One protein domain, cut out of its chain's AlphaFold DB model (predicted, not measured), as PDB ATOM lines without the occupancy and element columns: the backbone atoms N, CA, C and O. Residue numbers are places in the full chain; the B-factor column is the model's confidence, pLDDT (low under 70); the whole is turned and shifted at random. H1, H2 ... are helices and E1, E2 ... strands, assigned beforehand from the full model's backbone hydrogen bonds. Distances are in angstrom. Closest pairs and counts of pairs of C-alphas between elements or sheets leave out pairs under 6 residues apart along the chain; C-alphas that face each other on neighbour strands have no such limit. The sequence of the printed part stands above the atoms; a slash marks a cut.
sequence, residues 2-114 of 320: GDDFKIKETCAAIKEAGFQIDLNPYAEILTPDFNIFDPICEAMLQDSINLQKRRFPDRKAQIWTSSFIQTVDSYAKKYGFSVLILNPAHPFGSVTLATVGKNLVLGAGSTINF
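What this domain is: This is residues 2 to 114 of the 320 residues of an uncharacterized protein of Deltaproteobacteria bacterium RIFCSPLOWO2_01_FULL_45_74 (UniProt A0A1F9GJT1). A small, strongly twisted sheet of four strands has helices H2 and H3 packed over one face, well separated from each other, and H1 bridges these two helices while only grazing the sheet. The 113 printed residues hold three named helices and four named strands in the order H1 E1 H2 H3 E2 E3 E4. The sheet is mixed, in the order E1 E2 E4 E3, and the class is mixed, helices and strands. The whole is compact, with a radius of gyration of the C-alphas of 13.0 A, and its rounded outline spans 38 by 29 by 27 A.

How they stand to each other: Start with H1, residues 2 to 16, whose residues 7 to 12 alone touch residues 38 to 46 of H2, residues 37 to 55. Their closest C-alphas, Cys 11 and Cys 41, are 5.9 A apart, at a steep tilt of 49 degrees, opposite ways. Residues 9 to 14 of H1 touch residues 66 to 70 of H3, residues 66 to 79; the closest C-alphas, Thr 10 and Ser 66, are 4.9 A apart, at a shallow tilt of 22 degrees, the same way. H2 and H3 are apart. Next find edge strand E1, residues 20 to 22, parallel to E2, residues 82 to 86, with N 22 and O 85 within hydrogen-bond range at 2.8 A. E1, H2 H3, E2 form a strand-helix-strand unit, two parallel neighbour strands joined through helices, with a left-handed crossover. E2 is also parallel to E4, residues 103 to 107; N 86 and O 106 are 2.7 A apart. E4 forms an antiparallel hairpin with edge strand E3, residues 97 to 100, where N 105 and O 98 are 2.8 A apart. H2 and H3 are on this sheet in two layers, helices on one face of a sheet. Every O i to N i+4 pair is within hydrogen-bond range in H2 and H3, and 10 of 11 are in H1.

Where its parts are: Find C-alpha 2 at (47.653, 115.080, 78.269); from there H1 runs 21.9 A to Glu 16. H2 begins at C-alpha 37, (69.246, 115.444, 76.061), and runs 26.7 A; H3 runs 20.2 A. E2 measures 13.0 A, and E4 measures 12.6 A, ending at C-alpha 107, (63.992, 114.604, 91.667).

The domain as a whole: The two farthest C-alphas, Asp 58 and Gly 80, are 38.1 A apart. The printed part has no cut, and its one long link is residues 23 to 36, of which 29 to 30 pair antiparallel with residues 21 to 22 of E1. Look for pLDDT under 70 at residues 2 to 3, 25 to 27, 91 to 95, 111 to 112 and 114.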
ATOM      1  N   GLY A   2      47.474 113.957  77.322       57.50
ATOM      2  CA  GLY A   2      47.653 115.080  78.269       57.50
ATOM      3  C   GLY A   2      49.002 115.125  79.010       57.50
ATOM      4  O   GLY A   2      49.483 116.210  79.322       57.50
ATOM      5  N   ASP A   3      49.614 113.965  79.270       67.75
ATOM      6  CA  ASP A   3      50.898 113.875  79.983       67.75
ATOM      7  C   ASP A   3      52.097 114.077  79.032       67.75
ATOM      8  O   ASP A   3      53.052 114.754  79.397       67.75
ATOM      9  N   ASP A   4      52.008 113.602  77.782       75.94
ATOM     10  CA  ASP A   4      53.089 113.710  76.780       75.94
ATOM     11  C   ASP A   4      53.428 115.167  76.428       75.94
ATOM     12  O   ASP A   4      54.595 115.529  76.301       75.94
ATOM     13  N   PHE A   5      52.409 116.028  76.297       81.94
ATOM     14  CA  PHE A   5      52.616 117.457  76.044       81.94
ATOM     15  C   PHE A   5      53.353 118.130  77.209       81.94
ATOM     16  O   PHE A   5      54.296 118.886  76.993       81.94
ATOM     17  N   LYS A   6      52.974 117.791  78.448       88.62
ATOM     18  CA  LYS A   6      53.597 118.340  79.659       88.62
ATOM     19  C   LYS A   6      55.033 117.870  79.841       88.62
ATOM     20  O   LYS A   6      55.864 118.658  80.276       88.62
ATOM     21  N   ILE A   7      55.334 116.614  79.512       93.00
ATOM     22  CA  ILE A   7      56.699 116.077  79.556       93.00
ATOM     23  C   ILE A   7      57.607 116.884  78.622       93.00
ATOM     24  O   ILE A   7      58.639 117.387  79.061       93.00
ATOM     25  N   LYS A   8      57.184 117.086  77.368       94.88
ATOM     26  CA  LYS A   8      57.951 117.858  76.380       94.88
ATOM     27  C   LYS A   8      58.145 119.310  76.791       94.88
ATOM     28  O   LYS A   8      59.253 119.829  76.712       94.88
ATOM     29  N   GLU A   9      57.079 119.947  77.268       95.25
ATOM     30  CA  GLU A   9      57.120 121.320  77.774       95.25
ATOM     31  C   GLU A   9      58.100 121.460  78.953       95.25
ATOM     32  O   GLU A   9      58.902 122.390  79.004       95.25
ATOM     33  N   THR A  10      58.083 120.498  79.876       94.06
ATOM     34  CA  THR A  10      58.978 120.482  81.040       94.06
ATOM     35  C   THR A  10      60.428 120.270  80.622       94.06
ATOM     36  O   THR A  10      61.305 120.982  81.102       94.06
ATOM     37  N   CYS A  11      60.701 119.345  79.698       95.69
ATOM     38  CA  CYS A  11      62.054 119.125  79.185       95.69
ATOM     39  C   CYS A  11      62.605 120.341  78.438       95.69
ATOM     40  O   CYS A  11      63.771 120.686  78.629       95.69
ATOM     41  N   ALA A  12      61.769 121.037  77.662       96.44
ATOM     42  CA  ALA A  12      62.152 122.299  77.036       96.44
ATOM     43  C   ALA A  12      62.537 123.353  78.087       96.44
ATOM     44  O   ALA A  12      63.591 123.972  77.960       96.44
ATOM     45  N   ALA A  13      61.750 123.491  79.161       96.50
ATOM     46  CA  ALA A  13      62.058 124.413  80.253       96.50
ATOM     47  C   ALA A  13      63.350 124.037  81.005       96.50
ATOM     48  O   ALA A  13      64.153 124.915  81.308       96.50
ATOM     49  N   ILE A  14      63.589 122.746  81.279       96.19
ATOM     50  CA  ILE A  14      64.831 122.256  81.916       96.19
ATOM     51  C   ILE A  14      66.044 122.602  81.039       96.19
ATOM     52  O   ILE A  14      67.056 123.090  81.545       96.19
ATOM     53  N   LYS A  15      65.931 122.378  79.725       96.19
ATOM     54  CA  LYS A  15      66.986 122.682  78.752       96.19
ATOM     55  C   LYS A  15      67.277 124.179  78.675       96.19
ATOM     56  O   LYS A  15      68.437 124.574  78.720       96.19
ATOM     57  N   GLU A  16      66.234 125.003  78.580       96.69
ATOM     58  CA  GLU A  16      66.335 126.468  78.523       96.69
ATOM     59  C   GLU A  16      66.955 127.050  79.801       96.69
ATOM     60  O   GLU A  16      67.804 127.937  79.730       96.69
ATOM     61  N   ALA A  17      66.593 126.501  80.963       95.69
ATOM     62  CA  ALA A  17      67.184 126.851  82.252       95.69
ATOM     63  C   ALA A  17      68.655 126.408  82.393       95.69
ATOM     64  O   ALA A  17      69.338 126.798  83.338       95.69
ATOM     65  N   GLY A  18      69.167 125.590  81.469       95.25
ATOM     66  CA  GLY A  18      70.538 125.094  81.517       95.25
ATOM     67  C   GLY A  18      70.767 124.004  82.571       95.25
ATOM     68  O   GLY A  18      71.911 123.752  82.947       95.25
ATOM     69  N   PHE A  19      69.705 123.371  83.081       95.38
ATOM     70  CA  PHE A  19      69.814 122.376  84.149       95.38
ATOM     71  C   PHE A  19      70.413 121.071  83.627       95.38
ATOM     72  O   PHE A  19      70.009 120.553  82.585       95.38
ATOM     73  N   GLN A  20      71.363 120.514  84.374       93.62
ATOM     74  CA  GLN A  20      71.982 119.235  84.030       93.62
ATOM     75  C   GLN A  20      71.167 118.077  84.620       93.62
ATOM     76  O   GLN A  20      70.494 118.240  85.640       93.62
ATOM     77  N   ILE A  21      71.245 116.901  83.997       91.50
ATOM     78  CA  ILE A  21      70.612 115.678  84.501       91.50
ATOM     79  C   ILE A  21      71.695 114.750  85.045       91.50
ATOM     80  O   ILE A  21      72.621 114.382  84.326       91.50
ATOM     81  N   ASP A  22      71.553 114.339  86.300       89.19
ATOM     82  CA  ASP A  22      72.348 113.269  86.893       89.19
ATOM     83  C   ASP A  22      71.701 111.919  86.561       89.19
ATOM     84  O   ASP A  22      70.602 111.595  87.033       89.19
ATOM     85  N   LEU A  23      72.366 111.151  85.695       78.38
ATOM     86  CA  LEU A  23      71.841 109.899  85.159       78.38
ATOM     87  C   LEU A  23      72.030 108.711  86.107       78.38
ATOM     88  O   LEU A  23      71.332 107.707  85.953       78.38
ATOM     89  N   ASN A  24      72.966 108.772  87.060       71.19
ATOM     90  CA  ASN A  24      73.362 107.594  87.832       71.19
ATOM     91  C   ASN A  24      74.146 107.991  89.096       71.19
ATOM     92  O   ASN A  24      75.001 108.867  89.004       71.19
ATOM     93  N   PRO A  25      74.035 107.266  90.228       55.03
ATOM     94  CA  PRO A  25      74.953 107.390  91.375       55.03
ATOM     95  C   PRO A  25      76.463 107.284  91.066       55.03
ATOM     96  O   PRO A  25      77.272 107.472  91.970       55.03
ATOM     97  N   TYR A  26      76.858 106.980  89.823       50.12
ATOM     98  CA  TYR A  26      78.248 106.914  89.358       50.12
ATOM     99  C   TYR A  26      78.704 108.150  88.551       50.12
ATOM    100  O   TYR A  26      79.705 108.068  87.843       50.12
ATOM    101  N   ALA A  27      78.023 109.294  88.708       62.06
ATOM    102  CA  ALA A  27      78.478 110.629  88.291       62.06
ATOM    103  C   ALA A  27      78.496 110.922  86.778       62.06
ATOM    104  O   ALA A  27      79.282 111.753  86.315       62.06
ATOM    105  N   GLU A  28      77.618 110.289  85.996       81.31
ATOM    106  CA  GLU A  28      77.401 110.709  84.609       81.31
ATOM    107  C   GLU A  28      76.402 111.870  84.571       81.31
ATOM    108  O   GLU A  28      75.209 111.705  84.836       81.31
ATOM    109  N   ILE A  29      76.919 113.059  84.260       88.00
ATOM    110  CA  ILE A  29      76.139 114.288  84.147       88.00
ATOM    111  C   ILE A  29      75.864 114.565  82.673       88.00
ATOM    112  O   ILE A  29      76.785 114.780  81.885       88.00
ATOM    113  N   LEU A  30      74.585 114.603  82.313       90.56
ATOM    114  CA  LEU A  30      74.128 114.965  80.982       90.56
ATOM    115  C   LEU A  30      73.823 116.461  80.923       90.56
ATOM    116  O   LEU A  30      72.956 116.966  81.641       90.56
ATOM    117  N   THR A  31      74.526 117.173  80.048       92.31
ATOM    118  CA  THR A  31      74.343 118.612  79.839       92.31
ATOM    119  C   THR A  31      73.342 118.922  78.709       92.31
ATOM    120  O   THR A  31      73.176 118.112  77.792       92.31
ATOM    121  N   PRO A  32      72.656 120.082  78.753       92.12
ATOM    122  CA  PRO A  32      71.612 120.468  77.785       92.12
ATOM    123  C   PRO A  32      72.026 120.531  76.308       92.12
ATOM    124  O   PRO A  32      71.172 120.493  75.422       92.12
ATOM    125  N   ASP A  33      73.319 120.668  76.032       91.25
ATOM    126  CA  ASP A  33      73.902 120.774  74.695       91.25
ATOM    127  C   ASP A  33      74.126 119.416  74.010       91.25
ATOM    128  O   ASP A  33      74.343 119.370  72.796       91.25
ATOM    129  N   PHE A  34      74.008 118.298  74.734       91.00
ATOM    130  CA  PHE A  34      74.063 116.976  74.117       91.00
ATOM    131  C   PHE A  34      72.817 116.698  73.265       91.00
ATOM    132  O   PHE A  34      71.674 116.901  73.675       91.00
ATOM    133  N   ASN A  35      73.027 116.130  72.075       90.44
ATOM    134  CA  ASN A  35      71.963 115.780  71.125       90.44
ATOM    135  C   ASN A  35      70.941 114.758  71.663       90.44
ATOM    136  O   ASN A  35      69.823 114.688  71.161       90.44
ATOM    137  N   ILE A  36      71.319 113.977  72.675       91.56
ATOM    138  CA  ILE A  36      70.466 112.986  73.345       91.56
ATOM    139  C   ILE A  36      69.706 113.549  74.557       91.56
ATOM    140  O   ILE A  36      68.970 112.799  75.196       91.56
ATOM    141  N   PHE A  37      69.855 114.842  74.874       93.94
ATOM    142  CA  PHE A  37      69.246 115.444  76.061       93.94
ATOM    143  C   PHE A  37      67.724 115.296  76.085       93.94
ATOM    144  O   PHE A  37      67.182 114.746  77.042       93.94
ATOM    145  N   ASP A  38      67.039 115.734  75.023       94.06
ATOM    146  CA  ASP A  38      65.571 115.749  75.003       94.06
ATOM    147  C   ASP A  38      64.993 114.322  75.116       94.06
ATOM    148  O   ASP A  38      64.190 114.092  76.022       94.06
ATOM    149  N   PRO A  39      65.447 113.320  74.326       94.38
ATOM    150  CA  PRO A  39      64.974 111.941  74.479       94.38
ATOM    151  C   PRO A  39      65.197 111.349  75.878       94.38
ATOM    152  O   PRO A  39      64.331 110.637  76.387       94.38
ATOM    153  N   ILE A  40      66.341 111.635  76.514       92.19
ATOM    154  CA  ILE A  40      66.644 111.129  77.861       92.19
ATOM    155  C   ILE A  40      65.779 111.823  78.913       92.19
ATOM    156  O   ILE A  40      65.236 111.153  79.794       92.19
ATOM    157  N   CYS A  41      65.614 113.141  78.815       93.81
ATOM    158  CA  CYS A  41      64.747 113.895  79.710       93.81
ATOM    159  C   CYS A  41      63.300 113.385  79.643       93.81
ATOM    160  O   CYS A  41      62.693 113.112  80.682       93.81
ATOM    161  N   GLU A  42      62.761 113.193  78.433       94.50
ATOM    162  CA  GLU A  42      61.391 112.710  78.244       94.50
ATOM    163  C   GLU A  42      61.199 111.317  78.867       94.50
ATOM    164  O   GLU A  42      60.247 111.098  79.624       94.50
ATOM    165  N   ALA A  43      62.138 110.395  78.619       91.75
ATOM    166  CA  ALA A  43      62.118 109.052  79.197       91.75
ATOM    167  C   ALA A  43      62.188 109.084  80.735       91.75
ATOM    168  O   ALA A  43      61.397 108.429  81.413       91.75
ATOM    169  N   MET A  44      63.078 109.907  81.292       91.19
ATOM    170  CA  MET A  44      63.260 110.069  82.735       91.19
ATOM    171  C   MET A  44      61.992 110.591  83.433       91.19
ATOM    172  O   MET A  44      61.593 110.069  84.479       91.19
ATOM    173  N   LEU A  45      61.336 111.614  82.873       91.69
ATOM    174  CA  LEU A  45      60.083 112.144  83.425       91.69
ATOM    175  C   LEU A  45      58.957 111.102  83.342       91.69
ATOM    176  O   LEU A  45      58.194 110.933  84.300       91.69
ATOM    177  N   GLN A  46      58.884 110.351  82.240       91.75
ATOM    178  CA  GLN A  46      57.913 109.271  82.076       91.75
ATOM    179  C   GLN A  46      58.124 108.144  83.102       91.75
ATOM    180  O   GLN A  46      57.155 107.649  83.696       91.75
ATOM    181  N   ASP A  47      59.376 107.774  83.366       89.44
ATOM    182  CA  ASP A  47      59.737 106.787  84.383       89.44
ATOM    183  C   ASP A  47      59.379 107.255  85.793       89.44
ATOM    184  O   ASP A  47      58.858 106.465  86.589       89.44
ATOM    185  N   SER A  48      59.563 108.546  86.091       87.25
ATOM    186  CA  SER A  48      59.135 109.142  87.361       87.25
ATOM    187  C   SER A  48      57.627 108.992  87.571       87.25
ATOM    188  O   SER A  48      57.181 108.516  88.619       87.25
ATOM    189  N   ILE A  49      56.825 109.313  86.551       87.69
ATOM    190  CA  ILE A  49      55.363 109.157  86.590       87.69
ATOM    191  C   ILE A  49      54.985 107.694  86.846       87.69
ATOM    192  O   ILE A  49      54.146 107.402  87.705       87.69
ATOM    193  N   ASN A  50      55.612 106.762  86.129       87.44
ATOM    194  CA  ASN A  50      55.347 105.330  86.265       87.44
ATOM    195  C   ASN A  50      55.743 104.798  87.650       87.44
ATOM    196  O   ASN A  50      55.040 103.968  88.233       87.44
ATOM    197  N   LEU A  51      56.861 105.268  88.207       82.44
ATOM    198  CA  LEU A  51      57.299 104.919  89.555       82.44
ATOM    199  C   LEU A  51      56.312 105.423  90.613       82.44
ATOM    200  O   LEU A  51      55.946 104.664  91.511       82.44
ATOM    201  N   GLN A  52      55.842 106.664  90.489       81.00
ATOM    202  CA  GLN A  52      54.868 107.245  91.410       81.00
ATOM    203  C   GLN A  52      53.531 106.502  91.374       81.00
ATOM    204  O   GLN A  52      53.034 106.126  92.432       81.00
ATOM    205  N   LYS A  53      52.994 106.205  90.180       83.62
ATOM    206  CA  LYS A  53      51.754 105.420  90.021       83.62
ATOM    207  C   LYS A  53      51.855 104.038  90.677       83.62
ATOM    208  O   LYS A  53      50.891 103.571  91.269       83.62
ATOM    209  N   ARG A  54      53.029 103.394  90.606       83.19
ATOM    210  CA  ARG A  54      53.283 102.095  91.257       83.19
ATOM    211  C   ARG A  54      53.417 102.202  92.777       83.19
ATOM    212  O   ARG A  54      52.890 101.355  93.488       83.19
ATOM    213  N   ARG A  55      54.144 103.206  93.281       75.00
ATOM    214  CA  ARG A  55      54.415 103.365  94.725       75.00
ATOM    215  C   ARG A  55      53.245 103.973  95.497       75.00
ATOM    216  O   ARG A  55      53.088 103.688  96.682       75.00
ATOM    217  N   PHE A  56      52.456 104.817  94.842       75.19
ATOM    218  CA  PHE A  56      51.378 105.598  95.442       75.19
ATOM    219  C   PHE A  56      50.146 105.576  94.526       75.19
ATOM    220  O   PHE A  56      49.807 106.606  93.944       75.19
ATOM    221  N   PRO A  57      49.476 104.418  94.380       77.38
ATOM    222  CA  PRO A  57      48.362 104.263  93.440       77.38
ATOM    223  C   PRO A  57      47.200 105.227  93.721       77.38
ATOM    224  O   PRO A  57      46.523 105.658  92.793       77.38
ATOM    225  N   ASP A  58      47.022 105.632  94.980       77.25
ATOM    226  CA  ASP A  58      45.965 106.558  95.405       77.25
ATOM    227  C   ASP A  58      46.330 108.041  95.204       77.25
ATOM    228  O   ASP A  58      45.553 108.932  95.552       77.25
ATOM    229  N   ARG A  59      47.529 108.342  94.687       73.62
ATOM    230  CA  ARG A  59      48.001 109.712  94.460       73.62
ATOM    231  C   ARG A  59      48.132 109.994  92.975       73.62
ATOM    232  O   ARG A  59      48.611 109.176  92.193       73.62
ATOM    233  N   LYS A  60      47.767 111.214  92.586       77.88
ATOM    234  CA  LYS A  60      48.048 111.709  91.240       77.88
ATOM    235  C   LYS A  60      49.559 111.886  91.095       77.88
ATOM    236  O   LYS A  60      50.136 112.688  91.822       77.88
ATOM    237  N   ALA A  61      50.171 111.154  90.168       79.50
ATOM    238  CA  ALA A  61      51.575 111.347  89.823       79.50
ATOM    239  C   ALA A  61      51.796 112.753  89.250       79.50
ATOM    240  O   ALA A  61      50.972 113.238  88.467       79.50
ATOM    241  N   GLN A  62      52.895 113.396  89.642       80.88
ATOM    242  CA  GLN A  62      53.237 114.742  89.193       80.88
ATOM    243  C   GLN A  62      54.710 114.833  88.785       80.88
ATOM    244  O   GLN A  62      55.597 114.226  89.388       80.88
ATOM    245  N   ILE A  63      54.951 115.625  87.747       87.06
ATOM    246  CA  ILE A  63      56.271 116.113  87.344       87.06
ATOM    247  C   ILE A  63      56.299 117.625  87.547       87.06
ATOM    248  O   ILE A  63      55.247 118.248  87.724       87.06
ATOM    249  N   TRP A  64      57.492 118.208  87.522       87.38
ATOM    250  CA  TRP A  64      57.645 119.659  87.513       87.38
ATOM    251  C   TRP A  64      56.920 120.262  86.315       87.38
ATOM    252  O   TRP A  64      56.871 119.655  85.253       87.38
ATOM    253  N   THR A  65      56.324 121.435  86.496       88.88
ATOM    254  CA  THR A  65      55.774 122.217  85.388       88.88
ATOM    255  C   THR A  65      56.847 123.160  84.853       88.88
ATOM    256  O   THR A  65      57.791 123.496  85.570       88.88
ATOM    257  N   SER A  66      56.677 123.643  83.624       91.25
ATOM    258  CA  SER A  66      57.520 124.692  83.033       91.25
ATOM    259  C   SER A  66      57.657 125.911  83.953       91.25
ATOM    260  O   SER A  66      58.770 126.338  84.250       91.25
ATOM    261  N   SER A  67      56.536 126.398  84.491       90.69
ATOM    262  CA  SER A  67      56.507 127.500  85.459       90.69
ATOM    263  C   SER A  67      57.346 127.210  86.709       90.69
ATOM    264  O   SER A  67      58.121 128.067  87.118       90.69
ATOM    265  N   PHE A  68      57.275 126.005  87.285       90.62
ATOM    266  CA  PHE A  68      58.100 125.667  88.450       90.62
ATOM    267  C   PHE A  68      59.588 125.586  88.117       90.62
ATOM    268  O   PHE A  68      60.405 126.051  88.907       90.62
ATOM    269  N   ILE A  69      59.950 125.051  86.950       93.00
ATOM    270  CA  ILE A  69      61.343 125.052  86.489       93.00
ATOM    271  C   ILE A  69      61.863 126.489  86.341       93.00
ATOM    272  O   ILE A  69      62.952 126.788  86.822       93.00
ATOM    273  N   GLN A  70      61.065 127.397  85.775       93.19
ATOM    274  CA  GLN A  70      61.415 128.818  85.655       93.19
ATOM    275  C   GLN A  70      61.558 129.514  87.018       93.19
ATOM    276  O   GLN A  70      62.462 130.334  87.203       93.19
ATOM    277  N   THR A  71      60.708 129.178  87.998       92.06
ATOM    278  CA  THR A  71      60.848 129.669  89.379       92.06
ATOM    279  C   THR A  71      62.170 129.205  89.993       92.06
ATOM    280  O   THR A  71      62.899 130.021  90.558       92.06
ATOM    281  N   VAL A  72      62.506 127.918  89.852       92.56
ATOM    282  CA  VAL A  72      63.765 127.342  90.355       92.56
ATOM    283  C   VAL A  72      64.971 127.988  89.673       92.56
ATOM    284  O   VAL A  72      65.929 128.342  90.353       92.56
ATOM    285  N   ASP A  73      64.917 128.198  88.357       94.25
ATOM    286  CA  ASP A  73      65.982 128.840  87.576       94.25
ATOM    287  C   ASP A  73      66.224 130.285  88.028       94.25
ATOM    288  O   ASP A  73      67.356 130.694  88.294       94.25
ATOM    289  N   SER A  74      65.145 131.047  88.211       92.12
ATOM    290  CA  SER A  74      65.217 132.416  88.727       92.12
ATOM    291  C   SER A  74      65.872 132.462  90.112       92.12
ATOM    292  O   SER A  74      66.709 133.326  90.378       92.12
ATOM    293  N   TYR A  75      65.539 131.502  90.978       90.62
ATOM    294  CA  TYR A  75      66.152 131.341  92.295       90.62
ATOM    295  C   TYR A  75      67.641 130.980  92.207       90.62
ATOM    296  O   TYR A  75      68.472 131.629  92.845       90.62
ATOM    297  N   ALA A  76      67.991 129.999  91.376       90.44
ATOM    298  CA  ALA A  76      69.367 129.570  91.144       90.44
ATOM    299  C   ALA A  76      70.252 130.724  90.667       90.44
ATOM    300  O   ALA A  76      71.331 130.949  91.216       90.44
ATOM    301  N   LYS A  77      69.758 131.528  89.719       91.00
ATOM    302  CA  LYS A  77      70.436 132.734  89.228       91.00
ATOM    303  C   LYS A  77      70.561 133.815  90.301       91.00
ATOM    304  O   LYS A  77      71.629 134.409  90.423       91.00
ATOM    305  N   LYS A  78      69.506 134.060  91.094       89.19
ATOM    306  CA  LYS A  78      69.513 135.068  92.175       89.19
ATOM    307  C   LYS A  78      70.592 134.776  93.221       89.19
ATOM    308  O   LYS A  78      71.252 135.705  93.680       89.19
ATOM    309  N   TYR A  79      70.759 133.511  93.601       85.12
ATOM    310  CA  TYR A  79      71.641 133.108  94.703       85.12
ATOM    311  C   TYR A  79      72.947 132.433  94.254       85.12
ATOM    312  O   TYR A  79      73.785 132.114  95.094       85.12
ATOM    313  N   GLY A  80      73.151 132.243  92.948       86.31
ATOM    314  CA  GLY A  80      74.408 131.762  92.376       86.31
ATOM    315  C   GLY A  80      74.709 130.282  92.629       86.31
ATOM    316  O   GLY A  80      75.879 129.922  92.749       86.31
ATOM    317  N   PHE A  81      73.687 129.425  92.714       85.88
ATOM    318  CA  PHE A  81      73.864 127.975  92.859       85.88
ATOM    319  C   PHE A  81      73.496 127.223  91.575       85.88
ATOM    320  O   PHE A  81      72.742 127.712  90.736       85.88
ATOM    321  N   SER A  82      74.044 126.018  91.414       89.56
ATOM    322  CA  SER A  82      73.734 125.139  90.281       89.56
ATOM    323  C   SER A  82      72.586 124.191  90.614       89.56
ATOM    324  O   SER A  82      72.356 123.861  91.779       89.56
ATOM    325  N   VAL A  83      71.875 123.742  89.582       92.50
ATOM    326  CA  VAL A  83      70.714 122.860  89.712       92.50
ATOM    327  C   VAL A  83      70.971 121.552  88.969       92.50
ATOM    328  O   VAL A  83      71.367 121.570  87.802       92.50
ATOM    329  N   LEU A  84      70.727 120.427  89.643       91.38
ATOM    330  CA  LEU A  84      70.808 119.082  89.072       91.38
ATOM    331  C   LEU A  84      69.444 118.396  89.145       91.38
ATOM    332  O   LEU A  84      68.851 118.288  90.220       91.38
ATOM    333  N   ILE A  85      68.965 117.886  88.015       91.62
ATOM    334  CA  ILE A  85      67.792 117.016  87.981       91.62
ATOM    335  C   ILE A  85      68.247 115.574  88.192       91.62
ATOM    336  O   ILE A  85      69.102 115.074  87.469       91.62
ATOM    337  N   LEU A  86      67.668 114.889  89.172       87.69
ATOM    338  CA  LEU A  86      68.004 113.514  89.508       87.69
ATOM    339  C   LEU A  86      67.099 112.540  88.762       87.69
ATOM    340  O   LEU A  86      65.867 112.596  88.874       87.69
ATOM    341  N   ASN A  87      67.723 111.585  88.079       84.12
ATOM    342  CA  ASN A  87      67.028 110.450  87.493       84.12
ATOM    343  C   ASN A  87      66.257 109.655  88.576       84.12
ATOM    344  O   ASN A  87      66.772 109.476  89.682       84.12
ATOM    345  N   PRO A  88      65.047 109.124  88.305       79.19
ATOM    346  CA  PRO A  88      64.304 108.282  89.249       79.19
ATOM    347  C   PRO A  88      65.069 107.061  89.774       79.19
ATOM    348  O   PRO A  88      64.755 106.574  90.861       79.19
ATOM    349  N   ALA A  89      66.046 106.553  89.016       73.81
ATOM    350  CA  ALA A  89      66.929 105.463  89.427       73.81
ATOM    351  C   ALA A  89      68.027 105.906  90.413       73.81
ATOM    352  O   ALA A  89      68.661 105.060  91.044       73.81
ATOM    353  N   HIS A  90      68.247 107.213  90.575       71.94
ATOM    354  CA  HIS A  90      69.190 107.753  91.544       71.94
ATOM    355  C   HIS A  90      68.757 107.385  92.981       71.94
ATOM    356  O   HIS A  90      67.559 107.422  93.280       71.94
ATOM    357  N   PRO A  91      69.686 107.097  93.917       63.88
ATOM    358  CA  PRO A  91      69.354 106.838  95.324       63.88
ATOM    359  C   PRO A  91      68.532 107.960  95.969       63.88
ATOM    360  O   PRO A  91      67.681 107.710  96.819       63.88
ATOM    361  N   PHE A  92      68.748 109.193  95.504       64.38
ATOM    362  CA  PHE A  92      67.993 110.384  95.897       64.38
ATOM    363  C   PHE A  92      66.930 110.802  94.862       64.38
ATOM    364  O   PHE A  92      66.349 111.871  94.983       64.38
ATOM    365  N   GLY A  93      66.626 109.981  93.854       57.28
ATOM    366  CA  GLY A  93      65.735 110.314  92.732       57.28
ATOM    367  C   GLY A  93      64.266 110.519  93.107       57.28
ATOM    368  O   GLY A  93      63.480 110.986  92.289       57.28
ATOM    369  N   SER A  94      63.880 110.198  94.349       60.34
ATOM    370  CA  SER A  94      62.557 110.552  94.895       60.34
ATOM    371  C   SER A  94      62.584 111.772  95.823       60.34
ATOM    372  O   SER A  94      61.552 112.121  96.402       60.34
ATOM    373  N   VAL A  95      63.745 112.430  95.972       65.94
ATOM    374  CA  VAL A  95      63.876 113.707  96.668       65.94
ATOM    375  C   VAL A  95      63.096 114.674  95.824       65.94
ATOM    376  O   VAL A  95      63.273 114.741  94.619       65.94
ATOM    377  N   THR A  96      62.200 115.403  96.461       73.12
ATOM    378  CA  THR A  96      61.498 116.450  95.744       73.12
ATOM    379  C   THR A  96      62.447 117.622  95.518       73.12
ATOM    380  O   THR A  96      62.765 117.932  94.380       73.12
ATOM    381  N   LEU A  97      62.986 118.184  96.593       81.44
ATOM    382  CA  LEU A  97      64.005 119.224  96.561       81.44
ATOM    383  C   LEU A  97      64.974 118.976  97.723       81.44
ATOM    384  O   LEU A  97      64.506 118.573  98.789       81.44
ATOM    385  N   ALA A  98      66.278 119.144  97.509       82.19
ATOM    386  CA  ALA A  98      67.276 119.156  98.580       82.19
ATOM    387  C   ALA A  98      68.557 119.879  98.151       82.19
ATOM    388  O   ALA A  98      68.840 120.029  96.964       82.19
ATOM    389  N   THR A  99      69.379 120.232  99.129       81.88
ATOM    390  CA  THR A  99      70.735 120.742  98.939       81.88
ATOM    391  C   THR A  99      71.754 119.616  99.099       81.88
ATOM    392  O   THR A  99      71.800 118.952 100.135       81.88
ATOM    393  N   VAL A 100      72.606 119.409  98.089       76.25
ATOM    394  CA  VAL A 100      73.709 118.434  98.130       76.25
ATOM    395  C   VAL A 100      74.993 119.094  97.642       76.25
ATOM    396  O   VAL A 100      75.143 119.432  96.466       76.25
ATOM    397  N   GLY A 101      75.945 119.271  98.560       76.94
ATOM    398  CA  GLY A 101      77.165 120.023  98.281       76.94
ATOM    399  C   GLY A 101      76.821 121.446  97.844       76.94
ATOM    400  O   GLY A 101      76.104 122.154  98.539       76.94
ATOM    401  N   LYS A 102      77.297 121.845  96.662       77.88
ATOM    402  CA  LYS A 102      77.021 123.160  96.052       77.88
ATOM    403  C   LYS A 102      75.787 123.206  95.137       77.88
ATOM    404  O   LYS A 102      75.565 124.222  94.481       77.88
ATOM    405  N   ASN A 103      75.039 122.108  95.035       85.94
ATOM    406  CA  ASN A 103      73.935 121.979  94.091       85.94
ATOM    407  C   ASN A 103      72.593 121.910  94.817       85.94
ATOM    408  O   ASN A 103      72.456 121.233  95.838       85.94
ATOM    409  N   LEU A 104      71.589 122.543  94.222       89.38
ATOM    410  CA  LEU A 104      70.195 122.220  94.471       89.38
ATOM    411  C   LEU A 104      69.840 121.001  93.612       89.38
ATOM    412  O   LEU A 104      70.019 121.024  92.394       89.38
ATOM    413  N   VAL A 105      69.358 119.929  94.232       87.56
ATOM    414  CA  VAL A 105      68.957 118.706  93.533       87.56
ATOM    415  C   VAL A 105      67.437 118.580  93.500       87.56
ATOM    416  O   VAL A 105      66.766 118.732  94.524       87.56
ATOM    417  N   LEU A 106      66.888 118.301  92.319       89.06
ATOM    418  CA  LEU A 106      65.457 118.094  92.093       89.06
ATOM    419  C   LEU A 106      65.243 116.677  91.585       89.06
ATOM    420  O   LEU A 106      65.757 116.322  90.531       89.06
ATOM    421  N   GLY A 107      64.437 115.866  92.261       87.50
ATOM    422  CA  GLY A 107      63.992 114.604  91.667       87.50
ATOM    423  C   GLY A 107      63.127 114.869  90.442       87.50
ATOM    424  O   GLY A 107      62.354 115.820  90.422       87.50
ATOM    425  N   ALA A 108      63.201 114.009  89.429       84.19
ATOM    426  CA  ALA A 108      62.434 114.148  88.187       84.19
ATOM    427  C   ALA A 108      60.896 114.215  88.370       84.19
ATOM    428  O   ALA A 108      60.168 114.562  87.445       84.19
ATOM    429  N   GLY A 109      60.359 113.880  89.546       76.88
ATOM    430  CA  GLY A 109      58.962 114.159  89.881       76.88
ATOM    431  C   GLY A 109      58.723 114.270  91.380       76.88
ATOM    432  O   GLY A 109      59.592 113.954  92.191       76.88
ATOM    433  N   SER A 110      57.521 114.715  91.746       72.56
ATOM    434  CA  SER A 110      57.125 114.907  93.139       72.56
ATOM    435  C   SER A 110      55.784 114.251  93.433       72.56
ATOM    436  O   SER A 110      54.885 114.223  92.601       72.56
ATOM    437  N   THR A 111      55.636 113.754  94.661       65.75
ATOM    438  CA  THR A 111      54.343 113.297  95.198       65.75
ATOM    439  C   THR A 111      53.680 114.347  96.091       65.75
ATOM    440  O   THR A 111      52.650 114.068  96.712       65.75
ATOM    441  N   ILE A 112      54.287 115.534  96.178       69.88
ATOM    442  CA  ILE A 112      53.799 116.684  96.929       69.88
ATOM    443  C   ILE A 112      53.173 117.651  95.931       69.88
ATOM    444  O   ILE A 112      53.805 118.056  94.960       69.88
ATOM    445  N   ASN A 113      51.927 118.036  96.189       70.31
ATOM    446  CA  ASN A 113      51.238 119.023  95.374       70.31
ATOM    447  C   ASN A 113      51.642 120.430  95.827       70.31
ATOM    448  O   ASN A 113      51.080 120.945  96.797       70.31
ATOM    449  N   PHE A 114      52.627 121.028  95.161       68.56
ATOM    450  CA  PHE A 114      53.060 122.385  95.482       68.56
ATOM    451  C   PHE A 114      52.115 123.443  94.929       68.56
ATOM    452  O   PHE A 114      51.660 123.374  93.789       68.56
TER     453      PHE A 114